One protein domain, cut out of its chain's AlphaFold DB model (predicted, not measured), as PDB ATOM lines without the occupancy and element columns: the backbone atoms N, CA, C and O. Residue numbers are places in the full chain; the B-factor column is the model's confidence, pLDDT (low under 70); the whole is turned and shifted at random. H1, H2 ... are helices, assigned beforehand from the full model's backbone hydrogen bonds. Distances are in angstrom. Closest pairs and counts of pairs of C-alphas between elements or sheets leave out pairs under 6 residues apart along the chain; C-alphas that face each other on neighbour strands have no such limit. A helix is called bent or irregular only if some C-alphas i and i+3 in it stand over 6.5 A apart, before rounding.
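What this domain is: This is residues 229 to 310 and 320 to 357 of the 357 residues of the protein "Cnd3 domain-containing protein" of Otolemur garnettii (UniProt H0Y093). This is a flat slab of helices: the long bent helix H3 runs through the middle with H5 packed along it the opposite way, the helical hairpin of H1 and H2 lies to one side, and the helical hairpin of H6 and H7 to the other. The short H4 sits at the corner after the second arm of H3, on the side of H1. The printed part has 120 residues with seven named helices, H1 to H7 in order, and no named strand; the class is all helix. It is compact, with a radius of gyration of the C-alphas of 14.5 A, and its C-alphas span 47 by 37 by 17 A.

Where its parts are: H1, residues 229 to 237, begins with C-alpha 229 at (42.867, 35.665, 23.064) and is 12.7 A long. H2, residues 245 to 259, is 21.5 A long and neither bent nor irregular, but only just: C-alphas 253 and 256 are 6.3 A apart. H3, residues 263 to 281, was assigned as one helix by its hydrogen bonds but is bent, with C-alphas 271 and 274 7.1 A apart; its arms are H3a, residues 263 to 271, and H3b, residues 274 to 281. H4 is residues 288 to 291, and H5, residues 294 to 305, is 16.7 A long. H6, residues 321 to 335, is 21.3 A long. H7, residues 342 to 350, is 12.5 A long and ends with C-alpha 350 at (20.978, 25.996, 18.562).

How they stand to each other: H3 is the hub, touching five other helices, and its arms stand at a steep tilt of 35.3 degrees, only just past shallow. H5 touches H3a, opposite ways at a shallow tilt of 20 degrees; their closest C-alphas, of Arg 266 and Thr 305, are 5.0 A apart. H5 also touches H3b, closest at C-alphas of Thr 277 and Ile 294, 6.4 A. H1 touches H3b, closest at C-alphas of Tyr 230 and Asn 276, 6.1 A. H1 and H2 form a helical hairpin, closest at C-alphas of Trp 236 and Arg 248, 5.8 A. H3b and H4 only just touch, only at the corner, with 3 pairs of C-alphas within 8 A. H6 touches H3a with residues 321 to 325 alone, closest at C-alphas of Glu 270 and Leu 325, 6.1 A. H6 and H7 form a helical hairpin at a shallow tilt of 28 degrees, closest at C-alphas of Ile 329 and Tyr 345, 6.2 A. H7 touches H5, closest at C-alphas of Thr 295 and Val 344, 5.8 A. H2 and H6 are apart. Every O i to N i+4 pair is within hydrogen-bond range in H1, H3a, H3b, H5, H6 and H7; in H2 10 of 11 are, and H4 is too short for such a pair.

The domain as a whole: The two C-alphas farthest apart, of Glu 243 and Asn 357, are 46.8 A apart. Residues 311 to 319 are not printed, and C-alphas 310 and 320 are 10.2 A apart across the cut. Of the links that are printed whole, none is long. Mean pLDDT of the printed part is 91.0; residues 308 to 310 and residue 357 are under 70.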
ATOM      1  N   LEU A 229      44.229  35.807  22.561       93.50
ATOM      2  CA  LEU A 229      42.867  35.665  23.064       93.50
ATOM      3  C   LEU A 229      42.568  34.252  23.563       93.50
ATOM      4  O   LEU A 229      41.977  34.108  24.630       93.50
ATOM      5  N   TYR A 230      42.990  33.221  22.820       90.56
ATOM      6  CA  TYR A 230      42.709  31.839  23.214       90.56
ATOM      7  C   TYR A 230      43.335  31.503  24.572       90.56
ATOM      8  O   TYR A 230      42.655  30.963  25.436       90.56
ATOM      9  N   HIS A 231      44.589  31.905  24.809       92.38
ATOM     10  CA  HIS A 231      45.236  31.687  26.101       92.38
ATOM     11  C   HIS A 231      44.531  32.446  27.223       92.38
ATOM     12  O   HIS A 231      44.358  31.892  28.303       92.38
ATOM     13  N   LEU A 232      44.079  33.683  26.983       96.88
ATOM     14  CA  LEU A 232      43.362  34.456  28.002       96.88
ATOM     15  C   LEU A 232      42.022  33.812  28.383       96.88
ATOM     16  O   LEU A 232      41.683  33.791  29.564       96.88
ATOM     17  N   ILE A 233      41.273  33.272  27.414       96.25
ATOM     18  CA  ILE A 233      40.002  32.575  27.674       96.25
ATOM     19  C   ILE A 233      40.248  31.322  28.521       96.25
ATOM     20  O   ILE A 233      39.611  31.156  29.562       96.25
ATOM     21  N   LEU A 234      41.206  30.476  28.125       94.75
ATOM     22  CA  LEU A 234      41.562  29.280  28.897       94.75
ATOM     23  C   LEU A 234      42.047  29.643  30.303       94.75
ATOM     24  O   LEU A 234      41.611  29.034  31.275       94.75
ATOM     25  N   LEU A 235      42.895  30.667  30.429       96.19
ATOM     26  CA  LEU A 235      43.423  31.130  31.711       96.19
ATOM     27  C   LEU A 235      42.321  31.635  32.649       96.19
ATOM     28  O   LEU A 235      42.381  31.388  33.854       96.19
ATOM     29  N   TRP A 236      41.304  32.317  32.113       96.88
ATOM     30  CA  TRP A 236      40.164  32.795  32.896       96.88
ATOM     31  C   TRP A 236      39.349  31.647  33.501       96.88
ATOM     32  O   TRP A 236      38.920  31.743  34.651       96.88
ATOM     33  N   HIS A 237      39.175  30.555  32.752       95.06
ATOM     34  CA  HIS A 237      38.458  29.366  33.213       95.06
ATOM     35  C   HIS A 237      39.322  28.386  34.016       95.06
ATOM     36  O   HIS A 237      38.775  27.550  34.732       95.06
ATOM     37  N   ASN A 238      40.648  28.480  33.919       94.94
ATOM     38  CA  ASN A 238      41.572  27.572  34.588       94.94
ATOM     39  C   ASN A 238      41.394  27.619  36.121       94.94
ATOM     40  O   ASN A 238      41.481  28.711  36.695       94.94
ATOM     41  N   PRO A 239      41.191  26.475  36.806       94.12
ATOM     42  CA  PRO A 239      41.081  26.420  38.268       94.12
ATOM     43  C   PRO A 239      42.264  27.062  39.008       94.12
ATOM     44  O   PRO A 239      42.082  27.666  40.059       94.12
ATOM     45  N   VAL A 240      43.468  27.038  38.422       94.56
ATOM     46  CA  VAL A 240      44.675  27.658  39.005       94.56
ATOM     47  C   VAL A 240      44.506  29.164  39.259       94.56
ATOM     48  O   VAL A 240      45.176  29.720  40.128       94.56
ATOM     49  N   THR A 241      43.608  29.836  38.531       96.12
ATOM     50  CA  THR A 241      43.353  31.277  38.677       96.12
ATOM     51  C   THR A 241      42.153  31.606  39.564       96.12
ATOM     52  O   THR A 241      41.759  32.769  39.620       96.12
ATOM     53  N   GLU A 242      41.551  30.629  40.252       94.44
ATOM     54  CA  GLU A 242      40.364  30.848  41.095       94.44
ATOM     55  C   GLU A 242      40.597  31.923  42.168       94.44
ATOM     56  O   GLU A 242      39.784  32.837  42.313       94.44
ATOM     57  N   GLU A 243      41.761  31.886  42.818       96.25
ATOM     58  CA  GLU A 243      42.170  32.859  43.840       96.25
ATOM     59  C   GLU A 243      42.764  34.155  43.249       96.25
ATOM     60  O   GLU A 243      42.953  35.151  43.953       96.25
ATOM     61  N   ASP A 244      43.021  34.202  41.935       97.44
ATOM     62  CA  ASP A 244      43.564  35.379  41.251       97.44
ATOM     63  C   ASP A 244      42.447  36.393  40.935       97.44
ATOM     64  O   ASP A 244      42.165  36.722  39.779       97.44
ATOM     65  N   VAL A 245      41.808  36.939  41.977       97.25
ATOM     66  CA  VAL A 245      40.626  37.819  41.858       97.25
ATOM     67  C   VAL A 245      40.865  38.978  40.887       97.25
ATOM     68  O   VAL A 245      40.020  39.288  40.045       97.25
ATOM     69  N   ARG A 246      42.039  39.620  40.963       97.62
ATOM     70  CA  ARG A 246      42.390  40.747  40.085       97.62
ATOM     71  C   ARG A 246      42.501  40.320  38.619       97.62
ATOM     72  O   ARG A 246      42.053  41.067  37.752       97.62
ATOM     73  N   LEU A 247      43.072  39.146  38.354       98.38
ATOM     74  CA  LEU A 247      43.180  38.580  37.010       98.38
ATOM     75  C   LEU A 247      41.786  38.289  36.457       98.38
ATOM     76  O   LEU A 247      41.430  38.804  35.395       98.38
ATOM     77  N   ARG A 248      40.967  37.534  37.201       97.69
ATOM     78  CA  ARG A 248      39.630  37.144  36.743       97.69
ATOM     79  C   ARG A 248      38.706  38.337  36.540       97.69
ATOM     80  O   ARG A 248      38.005  38.378  35.534       97.69
ATOM     81  N   HIS A 249      38.744  39.337  37.422       98.00
ATOM     82  CA  HIS A 249      37.996  40.582  37.226       98.00
ATOM     83  C   HIS A 249      38.483  41.374  36.009       98.00
ATOM     84  O   HIS A 249      37.658  41.890  35.257       98.00
ATOM     85  N   CYS A 250      39.800  41.456  35.781       98.00
ATOM     86  CA  CYS A 250      40.343  42.131  34.602       98.00
ATOM     87  C   CYS A 250      39.815  41.494  33.311       98.00
ATOM     88  O   CYS A 250      39.325  42.206  32.436       98.00
ATOM     89  N   LEU A 251      39.879  40.163  33.208       98.00
ATOM     90  CA  LEU A 251      39.431  39.439  32.018       98.00
ATOM     91  C   LEU A 251      37.906  39.470  31.854       98.00
ATOM     92  O   LEU A 251      37.419  39.693  30.750       98.00
ATOM     93  N   CYS A 252      37.160  39.373  32.958       96.44
ATOM     94  CA  CYS A 252      35.704  39.503  32.969       96.44
ATOM     95  C   CYS A 252      35.226  40.845  32.391       96.44
ATOM     96  O   CYS A 252      34.214  40.886  31.698       96.44
ATOM     97  N   VAL A 253      35.936  41.946  32.665       97.19
ATOM     98  CA  VAL A 253      35.620  43.261  32.080       97.19
ATOM     99  C   VAL A 253      36.145  43.368  30.649       97.19
ATOM    100  O   VAL A 253      35.478  43.940  29.787       97.19
ATOM    101  N   PHE A 254      37.333  42.824  30.384       97.69
ATOM    102  CA  PHE A 254      37.972  42.894  29.075       97.69
ATOM    103  C   PHE A 254      37.163  42.185  27.986       97.69
ATOM    104  O   PHE A 254      36.942  42.799  26.946       97.69
ATOM    105  N   PHE A 255      36.708  40.941  28.193       97.00
ATOM    106  CA  PHE A 255      36.106  40.165  27.103       97.00
ATOM    107  C   PHE A 255      34.872  40.838  26.480       97.00
ATOM    108  O   PHE A 255      34.888  41.029  25.263       97.00
ATOM    109  N   PRO A 256      33.855  41.290  27.247       95.38
ATOM    110  CA  PRO A 256      32.696  41.963  26.662       95.38
ATOM    111  C   PRO A 256      33.063  43.314  26.040       95.38
ATOM    112  O   PRO A 256      32.600  43.647  24.951       95.38
ATOM    113  N   MET A 257      33.930  44.089  26.704       94.25
ATOM    114  CA  MET A 257      34.371  45.392  26.194       94.25
ATOM    115  C   MET A 257      35.127  45.259  24.873       94.25
ATOM    116  O   MET A 257      34.936  46.075  23.974       94.25
ATOM    117  N   PHE A 258      35.980  44.243  24.749       94.62
ATOM    118  CA  PHE A 258      36.727  43.964  23.532       94.62
ATOM    119  C   PHE A 258      35.799  43.452  22.431       94.62
ATOM    120  O   PHE A 258      35.769  44.042  21.351       94.62
ATOM    121  N   ALA A 259      34.992  42.426  22.723       93.94
ATOM    122  CA  ALA A 259      34.057  41.821  21.777       93.94
ATOM    123  C   ALA A 259      33.127  42.861  21.150       93.94
ATOM    124  O   ALA A 259      33.048  42.986  19.932       93.94
ATOM    125  N   TYR A 260      32.462  43.677  21.967       91.75
ATOM    126  CA  TYR A 260      31.446  44.604  21.471       91.75
ATOM    127  C   TYR A 260      32.004  45.921  20.920       91.75
ATOM    128  O   TYR A 260      31.224  46.759  20.465       91.75
ATOM    129  N   ALA A 261      33.327  46.117  20.922       91.12
ATOM    130  CA  ALA A 261      33.938  47.318  20.357       91.12
ATOM    131  C   ALA A 261      33.917  47.334  18.818       91.12
ATOM    132  O   ALA A 261      33.804  48.407  18.226       91.12
ATOM    133  N   SER A 262      34.010  46.179  18.149       89.00
ATOM    134  CA  SER A 262      33.983  46.106  16.682       89.00
ATOM    135  C   SER A 262      33.584  44.717  16.169       89.00
ATOM    136  O   SER A 262      33.568  43.730  16.902       89.00
ATOM    137  N   ARG A 263      33.273  44.611  14.871       89.88
ATOM    138  CA  ARG A 263      33.084  43.308  14.210       89.88
ATOM    139  C   ARG A 263      34.380  42.485  14.187       89.88
ATOM    140  O   ARG A 263      34.322  41.297  14.472       89.88
ATOM    141  N   THR A 264      35.524  43.117  13.921       90.81
ATOM    142  CA  THR A 264      36.828  42.434  13.852       90.81
ATOM    143  C   THR A 264      37.219  41.787  15.181       90.81
ATOM    144  O   THR A 264      37.814  40.715  15.203       90.81
ATOM    145  N   HIS A 265      36.838  42.387  16.312       91.88
ATOM    146  CA  HIS A 265      37.064  41.787  17.625       91.88
ATOM    147  C   HIS A 265      36.167  40.571  17.879       91.88
ATOM    148  O   HIS A 265      36.630  39.593  18.457       91.88
ATOM    149  N   ARG A 266      34.913  40.582  17.409       92.94
ATOM    150  CA  ARG A 266      34.040  39.394  17.461       92.94
ATOM    151  C   ARG A 266      34.551  38.271  16.572       92.94
ATOM    152  O   ARG A 266      34.512  37.119  16.984       92.94
ATOM    153  N   GLU A 267      35.087  38.606  15.403       92.81
ATOM    154  CA  GLU A 267      35.761  37.639  14.528       92.81
ATOM    155  C   GLU A 267      36.951  36.975  15.246       92.81
ATOM    156  O   GLU A 267      37.144  35.776  15.107       92.81
ATOM    157  N   CYS A 268      37.662  37.681  16.137       94.00
ATOM    158  CA  CYS A 268      38.700  37.051  16.966       94.00
ATOM    159  C   CYS A 268      38.138  35.972  17.916       94.00
ATOM    160  O   CYS A 268      38.787  34.947  18.116       94.00
ATOM    161  N   PHE A 269      36.955  36.175  18.511       95.38
ATOM    162  CA  PHE A 269      36.305  35.155  19.354       95.38
ATOM    163  C   PHE A 269      35.779  33.976  18.527       95.38
ATOM    164  O   PHE A 269      35.889  32.827  18.951       95.38
ATOM    165  N   GLU A 270      35.264  34.250  17.330       94.81
ATOM    166  CA  GLU A 270      34.815  33.233  16.376       94.81
ATOM    167  C   GLU A 270      35.983  32.372  15.857       94.81
ATOM    168  O   GLU A 270      35.868  31.148  15.767       94.81
ATOM    169  N   GLU A 271      37.150  32.968  15.605       93.56
ATOM    170  CA  GLU A 271      38.400  32.249  15.331       93.56
ATOM    171  C   GLU A 271      38.883  31.430  16.531       93.56
ATOM    172  O   GLU A 271      39.397  30.325  16.357       93.56
ATOM    173  N   ALA A 272      38.703  31.949  17.746       94.44
ATOM    174  CA  ALA A 272      39.124  31.285  18.972       94.44
ATOM    175  C   ALA A 272      38.212  30.107  19.369       94.44
ATOM    176  O   ALA A 272      38.629  29.283  20.184       94.44
ATOM    177  N   PHE A 273      37.009  29.985  18.800       95.00
ATOM    178  CA  PHE A 273      36.012  29.007  19.240       95.00
ATOM    179  C   PHE A 273      36.479  27.549  19.157       95.00
ATOM    180  O   PHE A 273      36.492  26.832  20.165       95.00
ATOM    181  N   LEU A 274      36.887  27.101  17.966       93.12
ATOM    182  CA  LEU A 274      37.331  25.718  17.774       93.12
ATOM    183  C   LEU A 274      38.629  25.416  18.536       93.12
ATOM    184  O   LEU A 274      38.625  24.442  19.282       93.12
ATOM    185  N   PRO A 275      39.691  26.247  18.470       93.25
ATOM    186  CA  PRO A 275      40.907  25.996  19.240       93.25
ATOM    187  C   PRO A 275      40.656  25.847  20.744       93.25
ATOM    188  O   PRO A 275      41.160  24.905  21.343       93.25
ATOM    189  N   ASN A 276      39.839  26.715  21.357       93.75
ATOM    190  CA  ASN A 276      39.547  26.619  22.792       93.75
ATOM    191  C   ASN A 276      38.788  25.336  23.132       93.75
ATOM    192  O   ASN A 276      39.183  24.614  24.044       93.75
ATOM    193  N   THR A 277      37.714  25.033  22.396       92.69
ATOM    194  CA  THR A 277      36.923  23.820  22.653       92.69
ATOM    195  C   THR A 277      37.757  22.561  22.436       92.69
ATOM    196  O   THR A 277      37.774  21.695  23.304       92.69
ATOM    197  N   GLN A 278      38.546  22.492  21.361       91.62
ATOM    198  CA  GLN A 278      39.442  21.369  21.083       91.62
ATOM    199  C   GLN A 278      40.554  21.224  22.131       91.62
ATOM    200  O   GLN A 278      40.886  20.099  22.498       91.62
ATOM    201  N   THR A 279      41.130  22.317  22.647       92.69
ATOM    202  CA  THR A 279      42.115  22.235  23.741       92.69
ATOM    203  C   THR A 279      41.505  21.630  25.001       92.69
ATOM    204  O   THR A 279      42.162  20.825  25.655       92.69
ATOM    205  N   LEU A 280      40.254  21.966  25.324       92.19
ATOM    206  CA  LEU A 280      39.564  21.415  26.491       92.19
ATOM    207  C   LEU A 280      39.158  19.950  26.292       92.19
ATOM    208  O   LEU A 280      39.366  19.144  27.190       92.19
ATOM    209  N   VAL A 281      38.653  19.589  25.107       90.38
ATOM    210  CA  VAL A 281      38.326  18.194  24.744       90.38
ATOM    211  C   VAL A 281      39.560  17.294  24.844       90.38
ATOM    212  O   VAL A 281      39.486  16.173  25.337       90.38
ATOM    213  N   ASN A 282      40.715  17.788  24.393       90.38
ATOM    214  CA  ASN A 282      41.962  17.023  24.369       90.38
ATOM    215  C   ASN A 282      42.789  17.147  25.662       90.38
ATOM    216  O   ASN A 282      43.904  16.620  25.721       90.38
ATOM    217  N   ALA A 283      42.294  17.852  26.685       91.25
ATOM    218  CA  ALA A 283      43.022  18.045  27.933       91.25
ATOM    219  C   ALA A 283      43.154  16.708  28.690       91.25
ATOM    220  O   ALA A 283      42.142  16.077  29.004       91.25
ATOM    221  N   PRO A 284      44.375  16.251  29.030       91.19
ATOM    222  CA  PRO A 284      44.518  15.031  29.811       91.19
ATOM    223  C   PRO A 284      43.948  15.233  31.220       91.19
ATOM    224  O   PRO A 284      44.140  16.286  31.822       91.19
ATOM    225  N   VAL A 285      43.334  14.190  31.785       87.75
ATOM    226  CA  VAL A 285      42.711  14.199  33.129       87.75
ATOM    227  C   VAL A 285      43.640  14.614  34.275       87.75
ATOM    228  O   VAL A 285      43.166  14.946  35.354       87.75
ATOM    229  N   SER A 286      44.959  14.597  34.071       88.12
ATOM    230  CA  SER A 286      45.944  15.072  35.048       88.12
ATOM    231  C   SER A 286      46.128  16.594  35.064       88.12
ATOM    232  O   SER A 286      46.829  17.099  35.937       88.12
ATOM    233  N   PHE A 287      45.586  17.321  34.083       87.94
ATOM    234  CA  PHE A 287      45.747  18.768  33.956       87.94
ATOM    235  C   PHE A 287      44.513  19.516  34.484       87.94
ATOM    236  O   PHE A 287      43.394  19.069  34.237       87.94
ATOM    237  N   PRO A 288      44.686  20.712  35.091       88.62
ATOM    238  CA  PRO A 288      43.569  21.523  35.596       88.62
ATOM    239  C   PRO A 288      42.511  21.869  34.538       88.62
ATOM    240  O   PRO A 288      41.351  22.101  34.860       88.62
ATOM    241  N   LEU A 289      42.893  21.888  33.256       89.50
ATOM    242  CA  LEU A 289      41.975  22.171  32.151       89.50
ATOM    243  C   LEU A 289      40.864  21.117  32.003       89.50
ATOM    244  O   LEU A 289      39.800  21.451  31.492       89.50
ATOM    245  N   ALA A 290      41.078  19.882  32.469       88.19
ATOM    246  CA  ALA A 290      40.069  18.824  32.415       88.19
ATOM    247  C   ALA A 290      38.887  19.063  33.379       88.19
ATOM    248  O   ALA A 290      37.824  18.474  33.205       88.19
ATOM    249  N   GLU A 291      39.049  19.938  34.379       89.19
ATOM    250  CA  GLU A 291      37.979  20.318  35.316       89.19
ATOM    251  C   GLU A 291      37.032  21.381  34.729       89.19
ATOM    252  O   GLU A 291      35.982  21.681  35.301       89.19
ATOM    253  N   ILE A 292      37.390  21.971  33.584       91.56
ATOM    254  CA  ILE A 292      36.628  23.054  32.966       91.56
ATOM    255  C   ILE A 292      35.405  22.492  32.240       91.56
ATOM    256  O   ILE A 292      35.504  21.676  31.323       91.56
ATOM    257  N   TYR A 293      34.230  23.024  32.573       90.12
ATOM    258  CA  TYR A 293      33.003  22.754  31.829       90.12
ATOM    259  C   TYR A 293      33.049  23.415  30.445       90.12
ATOM    260  O   TYR A 293      32.813  24.617  30.306       90.12
ATOM    261  N   ILE A 294      33.305  22.608  29.411       92.94
ATOM    262  CA  ILE A 294      33.417  23.038  28.004       92.94
ATOM    263  C   ILE A 294      32.168  23.809  27.550       92.94
ATOM    264  O   ILE A 294      32.274  24.785  26.809       92.94
ATOM    265  N   THR A 295      30.986  23.428  28.047       93.12
ATOM    266  CA  THR A 295      29.721  24.123  27.775       93.12
ATOM    267  C   THR A 295      29.756  25.591  28.178       93.12
ATOM    268  O   THR A 295      29.277  26.424  27.419       93.12
ATOM    269  N   ASN A 296      30.363  25.929  29.319       93.00
ATOM    270  CA  ASN A 296      30.406  27.308  29.810       93.00
ATOM    271  C   ASN A 296      31.308  28.172  28.923       93.00
ATOM    272  O   ASN A 296      30.985  29.323  28.643       93.00
ATOM    273  N   VAL A 297      32.424  27.603  28.455       95.00
ATOM    274  CA  VAL A 297      33.348  28.281  27.536       95.00
ATOM    275  C   VAL A 297      32.682  28.494  26.178       95.00
ATOM    276  O   VAL A 297      32.742  29.588  25.621       95.00
ATOM    277  N   ALA A 298      32.000  27.471  25.658       95.31
ATOM    278  CA  ALA A 298      31.289  27.557  24.390       95.31
ATOM    279  C   ALA A 298      30.127  28.566  24.443       95.31
ATOM    280  O   ALA A 298      29.970  29.356  23.518       95.31
ATOM    281  N   GLU A 299      29.346  28.577  25.526       94.88
ATOM    282  CA  GLU A 299      28.261  29.545  25.745       94.88
ATOM    283  C   GLU A 299      28.781  30.980  25.824       94.88
ATOM    284  O   GLU A 299      28.242  31.854  25.149       94.88
ATOM    285  N   LEU A 300      29.859  31.214  26.581       95.00
ATOM    286  CA  LEU A 300      30.510  32.522  26.644       95.00
ATOM    287  C   LEU A 300      30.932  32.994  25.251       95.00
ATOM    288  O   LEU A 300      30.684  34.135  24.879       95.00
ATOM    289  N   LEU A 301      31.596  32.131  24.483       95.62
ATOM    290  CA  LEU A 301      32.094  32.494  23.163       95.62
ATOM    291  C   LEU A 301      30.962  32.825  22.193       95.62
ATOM    292  O   LEU A 301      31.076  33.811  21.469       95.62
ATOM    293  N   VAL A 302      29.870  32.056  22.223       95.31
ATOM    294  CA  VAL A 302      28.660  32.363  21.450       95.31
ATOM    295  C   VAL A 302      28.082  33.723  21.856       95.31
ATOM    296  O   VAL A 302      27.765  34.534  20.987       95.31
ATOM    297  N   ASP A 303      27.988  34.013  23.155       94.38
ATOM    298  CA  ASP A 303      27.451  35.283  23.663       94.38
ATOM    299  C   ASP A 303      28.324  36.493  23.275       94.38
ATOM    300  O   ASP A 303      27.835  37.558  22.887       94.38
ATOM    301  N   LEU A 304      29.647  36.324  23.294       94.38
ATOM    302  CA  LEU A 304      30.594  37.364  22.888       94.38
ATOM    303  C   LEU A 304      30.612  37.588  21.368       94.38
ATOM    304  O   LEU A 304      30.945  38.685  20.916       94.38
ATOM    305  N   THR A 305      30.222  36.601  20.557       93.62
ATOM    306  CA  THR A 305      30.097  36.776  19.100       93.62
ATOM    307  C   THR A 305      28.775  37.418  18.667       93.62
ATOM    308  O   THR A 305      28.678  37.880  17.519       93.62
ATOM    309  N   LEU A 306      27.792  37.534  19.571       87.75
ATOM    310  CA  LEU A 306      26.479  38.109  19.267       87.75
ATOM    311  C   LEU A 306      26.569  39.544  18.747       87.75
ATOM    312  O   LEU A 306      27.411  40.362  19.137       87.75
ATOM    313  N   ASN A 307      25.636  39.885  17.860       74.88
ATOM    314  CA  ASN A 307      25.532  41.224  17.297       74.88
ATOM    315  C   ASN A 307      24.611  42.125  18.124       74.88
ATOM    316  O   ASN A 307      23.579  42.588  17.643       74.88
ATOM    317  N   SER A 308      25.012  42.441  19.360       63.59
ATOM    318  CA  SER A 308      24.207  43.283  20.263       63.59
ATOM    319  C   SER A 308      23.916  44.691  19.708       63.59
ATOM    320  O   SER A 308      22.916  45.314  20.073       63.59
ATOM    321  N   GLN A 309      24.740  45.194  18.776       58.47
ATOM    322  CA  GLN A 309      24.603  46.525  18.165       58.47
ATOM    323  C   GLN A 309      23.949  46.544  16.767       58.47
ATOM    324  O   GLN A 309      23.840  47.617  16.169       58.47
ATOM    325  N   ALA A 310      23.445  45.408  16.261       53.72
ATOM    326  CA  ALA A 310      22.875  45.279  14.907       53.72
ATOM    327  C   ALA A 310      21.770  46.300  14.573       53.72
ATOM    328  O   ALA A 310      21.552  46.637  13.414       53.72
ATOM    329  N   THR A 320      27.221  37.147   8.580       89.12
ATOM    330  CA  THR A 320      27.466  37.572   9.958       89.12
ATOM    331  C   THR A 320      28.526  36.689  10.620       89.12
ATOM    332  O   THR A 320      28.884  35.622  10.122       89.12
ATOM    333  N   VAL A 321      29.029  37.124  11.781       91.31
ATOM    334  CA  VAL A 321      29.965  36.324  12.592       91.31
ATOM    335  C   VAL A 321      29.336  34.980  12.980       91.31
ATOM    336  O   VAL A 321      30.006  33.955  12.953       91.31
ATOM    337  N   HIS A 322      28.036  34.970  13.276       93.44
ATOM    338  CA  HIS A 322      27.311  33.750  13.613       93.44
ATOM    339  C   HIS A 322      27.115  32.832  12.406       93.44
ATOM    340  O   HIS A 322      27.272  31.624  12.557       93.44
ATOM    341  N   ASP A 323      26.876  33.373  11.207       92.31
ATOM    342  CA  ASP A 323      26.819  32.549   9.992       92.31
ATOM    343  C   ASP A 323      28.170  31.852   9.727       92.31
ATOM    344  O   ASP A 323      28.206  30.672   9.376       92.31
ATOM    345  N   ASN A 324      29.295  32.538   9.963       93.38
ATOM    346  CA  ASN A 324      30.628  31.927   9.864       93.38
ATOM    347  C   ASN A 324      30.853  30.852  10.938       93.38
ATOM    348  O   ASN A 324      31.332  29.755  10.635       93.38
ATOM    349  N   LEU A 325      30.451  31.134  12.180       94.31
ATOM    350  CA  LEU A 325      30.579  30.197  13.293       94.31
ATOM    351  C   LEU A 325      29.754  28.920  13.059       94.31
ATOM    352  O   LEU A 325      30.224  27.824  13.355       94.31
ATOM    353  N   VAL A 326      28.574  29.036  12.444       94.62
ATOM    354  CA  VAL A 326      27.754  27.893  12.007       94.62
ATOM    355  C   VAL A 326      28.514  27.022  11.020       94.62
ATOM    356  O   VAL A 326      28.571  25.809  11.202       94.62
ATOM    357  N   ILE A 327      29.128  27.621   9.996       93.75
ATOM    358  CA  ILE A 327      29.909  26.879   8.999       93.75
ATOM    359  C   ILE A 327      31.053  26.120   9.684       93.75
ATOM    360  O   ILE A 327      31.252  24.937   9.400       93.75
ATOM    361  N   LYS A 328      31.765  26.761  10.620       94.00
ATOM    362  CA  LYS A 328      32.854  26.135  11.391       94.00
ATOM    363  C   LYS A 328      32.362  24.968  12.248       94.00
ATOM    364  O   LYS A 328      32.924  23.880  12.164       94.00
ATOM    365  N   ILE A 329      31.295  25.167  13.020       94.00
ATOM    366  CA  ILE A 329      30.724  24.140  13.901       94.00
ATOM    367  C   ILE A 329      30.187  22.959  13.086       94.00
ATOM    368  O   ILE A 329      30.484  21.811  13.403       94.00
ATOM    369  N   CYS A 330      29.439  23.213  12.010       94.00
ATOM    370  CA  CYS A 330      28.939  22.159  11.128       94.00
ATOM    371  C   CYS A 330      30.082  21.369  10.481       94.00
ATOM    372  O   CYS A 330      30.005  20.146  10.399       94.00
ATOM    373  N   SER A 331      31.149  22.049  10.056       93.31
ATOM    374  CA  SER A 331      32.334  21.382   9.507       93.31
ATOM    375  C   SER A 331      32.979  20.457  10.541       93.31
ATOM    376  O   SER A 331      33.263  19.306  10.223       93.31
ATOM    377  N   GLU A 332      33.130  20.909  11.788       91.38
ATOM    378  CA  GLU A 332      33.682  20.092  12.876       91.38
ATOM    379  C   GLU A 332      32.802  18.867  13.190       91.38
ATOM    380  O   GLU A 332      33.299  17.743  13.288       91.38
ATOM    381  N   ILE A 333      31.478  19.058  13.260       92.69
ATOM    382  CA  ILE A 333      30.499  17.973  13.452       92.69
ATOM    383  C   ILE A 333      30.614  16.926  12.335       92.69
ATOM    384  O   ILE A 333      30.541  15.729  12.604       92.69
ATOM    385  N   LEU A 334      30.788  17.359  11.082       92.62
ATOM    386  CA  LEU A 334      30.912  16.456   9.935       92.62
ATOM    387  C   LEU A 334      32.237  15.686   9.926       92.62
ATOM    388  O   LEU A 334      32.260  14.539   9.479       92.62
ATOM    389  N   VAL A 335      33.324  16.293  10.412       91.25
ATOM    390  CA  VAL A 335      34.631  15.631  10.523       91.25
ATOM    391  C   VAL A 335      34.594  14.531  11.584       91.25
ATOM    392  O   VAL A 335      35.115  13.441  11.345       91.25
ATOM    393  N   SER A 336      33.943  14.783  12.724       86.12
ATOM    394  CA  SER A 336      33.959  13.877  13.878       86.12
ATOM    395  C   SER A 336      32.581  13.747  14.556       86.12
ATOM    396  O   SER A 336      32.406  14.166  15.704       86.12
ATOM    397  N   PRO A 337      31.592  13.105  13.905       83.69
ATOM    398  CA  PRO A 337      30.201  13.074  14.382       83.69
ATOM    399  C   PRO A 337      29.989  12.261  15.669       83.69
ATOM    400  O   PRO A 337      28.952  12.391  16.316       83.69
ATOM    401  N   CYS A 338      30.955  11.420  16.043       81.31
ATOM    402  CA  CYS A 338      30.882  10.532  17.205       81.31
ATOM    403  C   CYS A 338      31.700  11.028  18.413       81.31
ATOM    404  O   CYS A 338      31.927  10.248  19.338       81.31
ATOM    405  N   LEU A 339      32.180  12.280  18.407       81.44
ATOM    406  CA  LEU A 339      32.884  12.853  19.560       81.44
ATOM    407  C   LEU A 339      31.968  12.880  20.799       81.44
ATOM    408  O   LEU A 339      30.803  13.268  20.675       81.44
ATOM    409  N   PRO A 340      32.462  12.528  21.999       79.38
ATOM    410  CA  PRO A 340      31.668  12.621  23.230       79.38
ATOM    411  C   PRO A 340      31.094  14.031  23.471       79.38
ATOM    412  O   PRO A 340      29.979  14.202  23.972       79.38
ATOM    413  N   GLU A 341      31.815  15.059  23.031       84.81
ATOM    414  CA  GLU A 341      31.489  16.473  23.202       84.81
ATOM    415  C   GLU A 341      30.637  17.048  22.060       84.81
ATOM    416  O   GLU A 341      30.385  18.251  22.016       84.81
ATOM    417  N   ILE A 342      30.095  16.203  21.170       88.75
ATOM    418  CA  ILE A 342      29.195  16.634  20.083       88.75
ATOM    419  C   ILE A 342      27.967  17.406  20.594       88.75
ATOM    420  O   ILE A 342      27.427  18.288  19.919       88.75
ATOM    421  N   HIS A 343      27.542  17.111  21.824       90.12
ATOM    422  CA  HIS A 343      26.456  17.811  22.501       90.12
ATOM    423  C   HIS A 343      26.773  19.300  22.741       90.12
ATOM    424  O   HIS A 343      25.862  20.124  22.724       90.12
ATOM    425  N   VAL A 344      28.049  19.669  22.914       91.94
ATOM    426  CA  VAL A 344      28.487  21.066  23.055       91.94
ATOM    427  C   VAL A 344      28.284  21.801  21.734       91.94
ATOM    428  O   VAL A 344      27.618  22.832  21.702       91.94
ATOM    429  N   TYR A 345      28.779  21.232  20.633       93.00
ATOM    430  CA  TYR A 345      28.662  21.821  19.297       93.00
ATOM    431  C   TYR A 345      27.206  21.977  18.849       93.00
ATOM    432  O   TYR A 345      26.815  23.028  18.344       93.00
ATOM    433  N   THR A 346      26.376  20.960  19.085       92.25
ATOM    434  CA  THR A 346      24.939  21.015  18.767       92.25
ATOM    435  C   THR A 346      24.188  22.027  19.636       92.25
ATOM    436  O   THR A 346      23.344  22.759  19.115       92.25
ATOM    437  N   LYS A 347      24.524  22.142  20.931       93.38
ATOM    438  CA  LYS A 347      23.974  23.183  21.810       93.38
ATOM    439  C   LYS A 347      24.365  24.578  21.327       93.38
ATOM    440  O   LYS A 347      23.479  25.413  21.156       93.38
ATOM    441  N   SER A 348      25.645  24.811  21.035       94.12
ATOM    442  CA  SER A 348      26.119  26.086  20.485       94.12
ATOM    443  C   SER A 348      25.383  26.442  19.196       94.12
ATOM    444  O   SER A 348      24.867  27.550  19.095       94.12
ATOM    445  N   LEU A 349      25.225  25.495  18.264       93.06
ATOM    446  CA  LEU A 349      24.498  25.710  17.008       93.06
ATOM    447  C   LEU A 349      23.052  26.180  17.236       93.06
ATOM    448  O   LEU A 349      22.587  27.084  16.549       93.06
ATOM    449  N   SER A 350      22.359  25.610  18.227       92.38
ATOM    450  CA  SER A 350      20.978  25.996  18.562       92.38
ATOM    451  C   SER A 350      20.841  27.410  19.143       92.38
ATOM    452  O   SER A 350      19.752  27.979  19.108       92.38
ATOM    453  N   SER A 351      21.934  27.981  19.658       92.12
ATOM    454  CA  SER A 351      21.976  29.326  20.247       92.12
ATOM    455  C   SER A 351      22.442  30.427  19.284       92.12
ATOM    456  O   SER A 351      22.484  31.593  19.673       92.12
ATOM    457  N   LEU A 352      22.796  30.094  18.038       91.44
ATOM    458  CA  LEU A 352      23.302  31.075  17.074       91.44
ATOM    459  C   LEU A 352      22.167  31.826  16.368       91.44
ATOM    460  O   LEU A 352      21.285  31.232  15.755       91.44
ATOM    461  N   GLU A 353      22.232  33.158  16.403       88.81
ATOM    462  CA  GLU A 353      21.415  34.041  15.561       88.81
ATOM    463  C   GLU A 353      21.844  33.980  14.084       88.81
ATOM    464  O   GLU A 353      22.854  34.564  13.694       88.81
ATOM    465  N   LEU A 354      21.068  33.265  13.269       82.94
ATOM    466  CA  LEU A 354      21.276  33.138  11.825       82.94
ATOM    467  C   LEU A 354      20.685  34.319  11.060       82.94
ATOM    468  O   LEU A 354      19.592  34.798  11.378       82.94
ATOM    469  N   SER A 355      21.358  34.723   9.984       81.50
ATOM    470  CA  SER A 355      20.766  35.646   9.020       81.50
ATOM    471  C   SER A 355      19.557  34.998   8.342       81.50
ATOM    472  O   SER A 355      19.643  33.902   7.785       81.50
ATOM    473  N   SER A 356      18.415  35.685   8.358       70.50
ATOM    474  CA  SER A 356      17.281  35.336   7.505       70.50
ATOM    475  C   SER A 356      17.623  35.738   6.071       70.50
ATOM    476  O   SER A 356      17.594  36.930   5.759       70.50
ATOM    477  N   ASN A 357      17.999  34.770   5.234       51.78
ATOM    478  CA  ASN A 357      18.055  34.975   3.784       51.78
ATOM    479  C   ASN A 357      16.687  35.369   3.222       51.78
ATOM    480  O   ASN A 357      15.678  34.774   3.673       51.78
TER     481      ASN A 357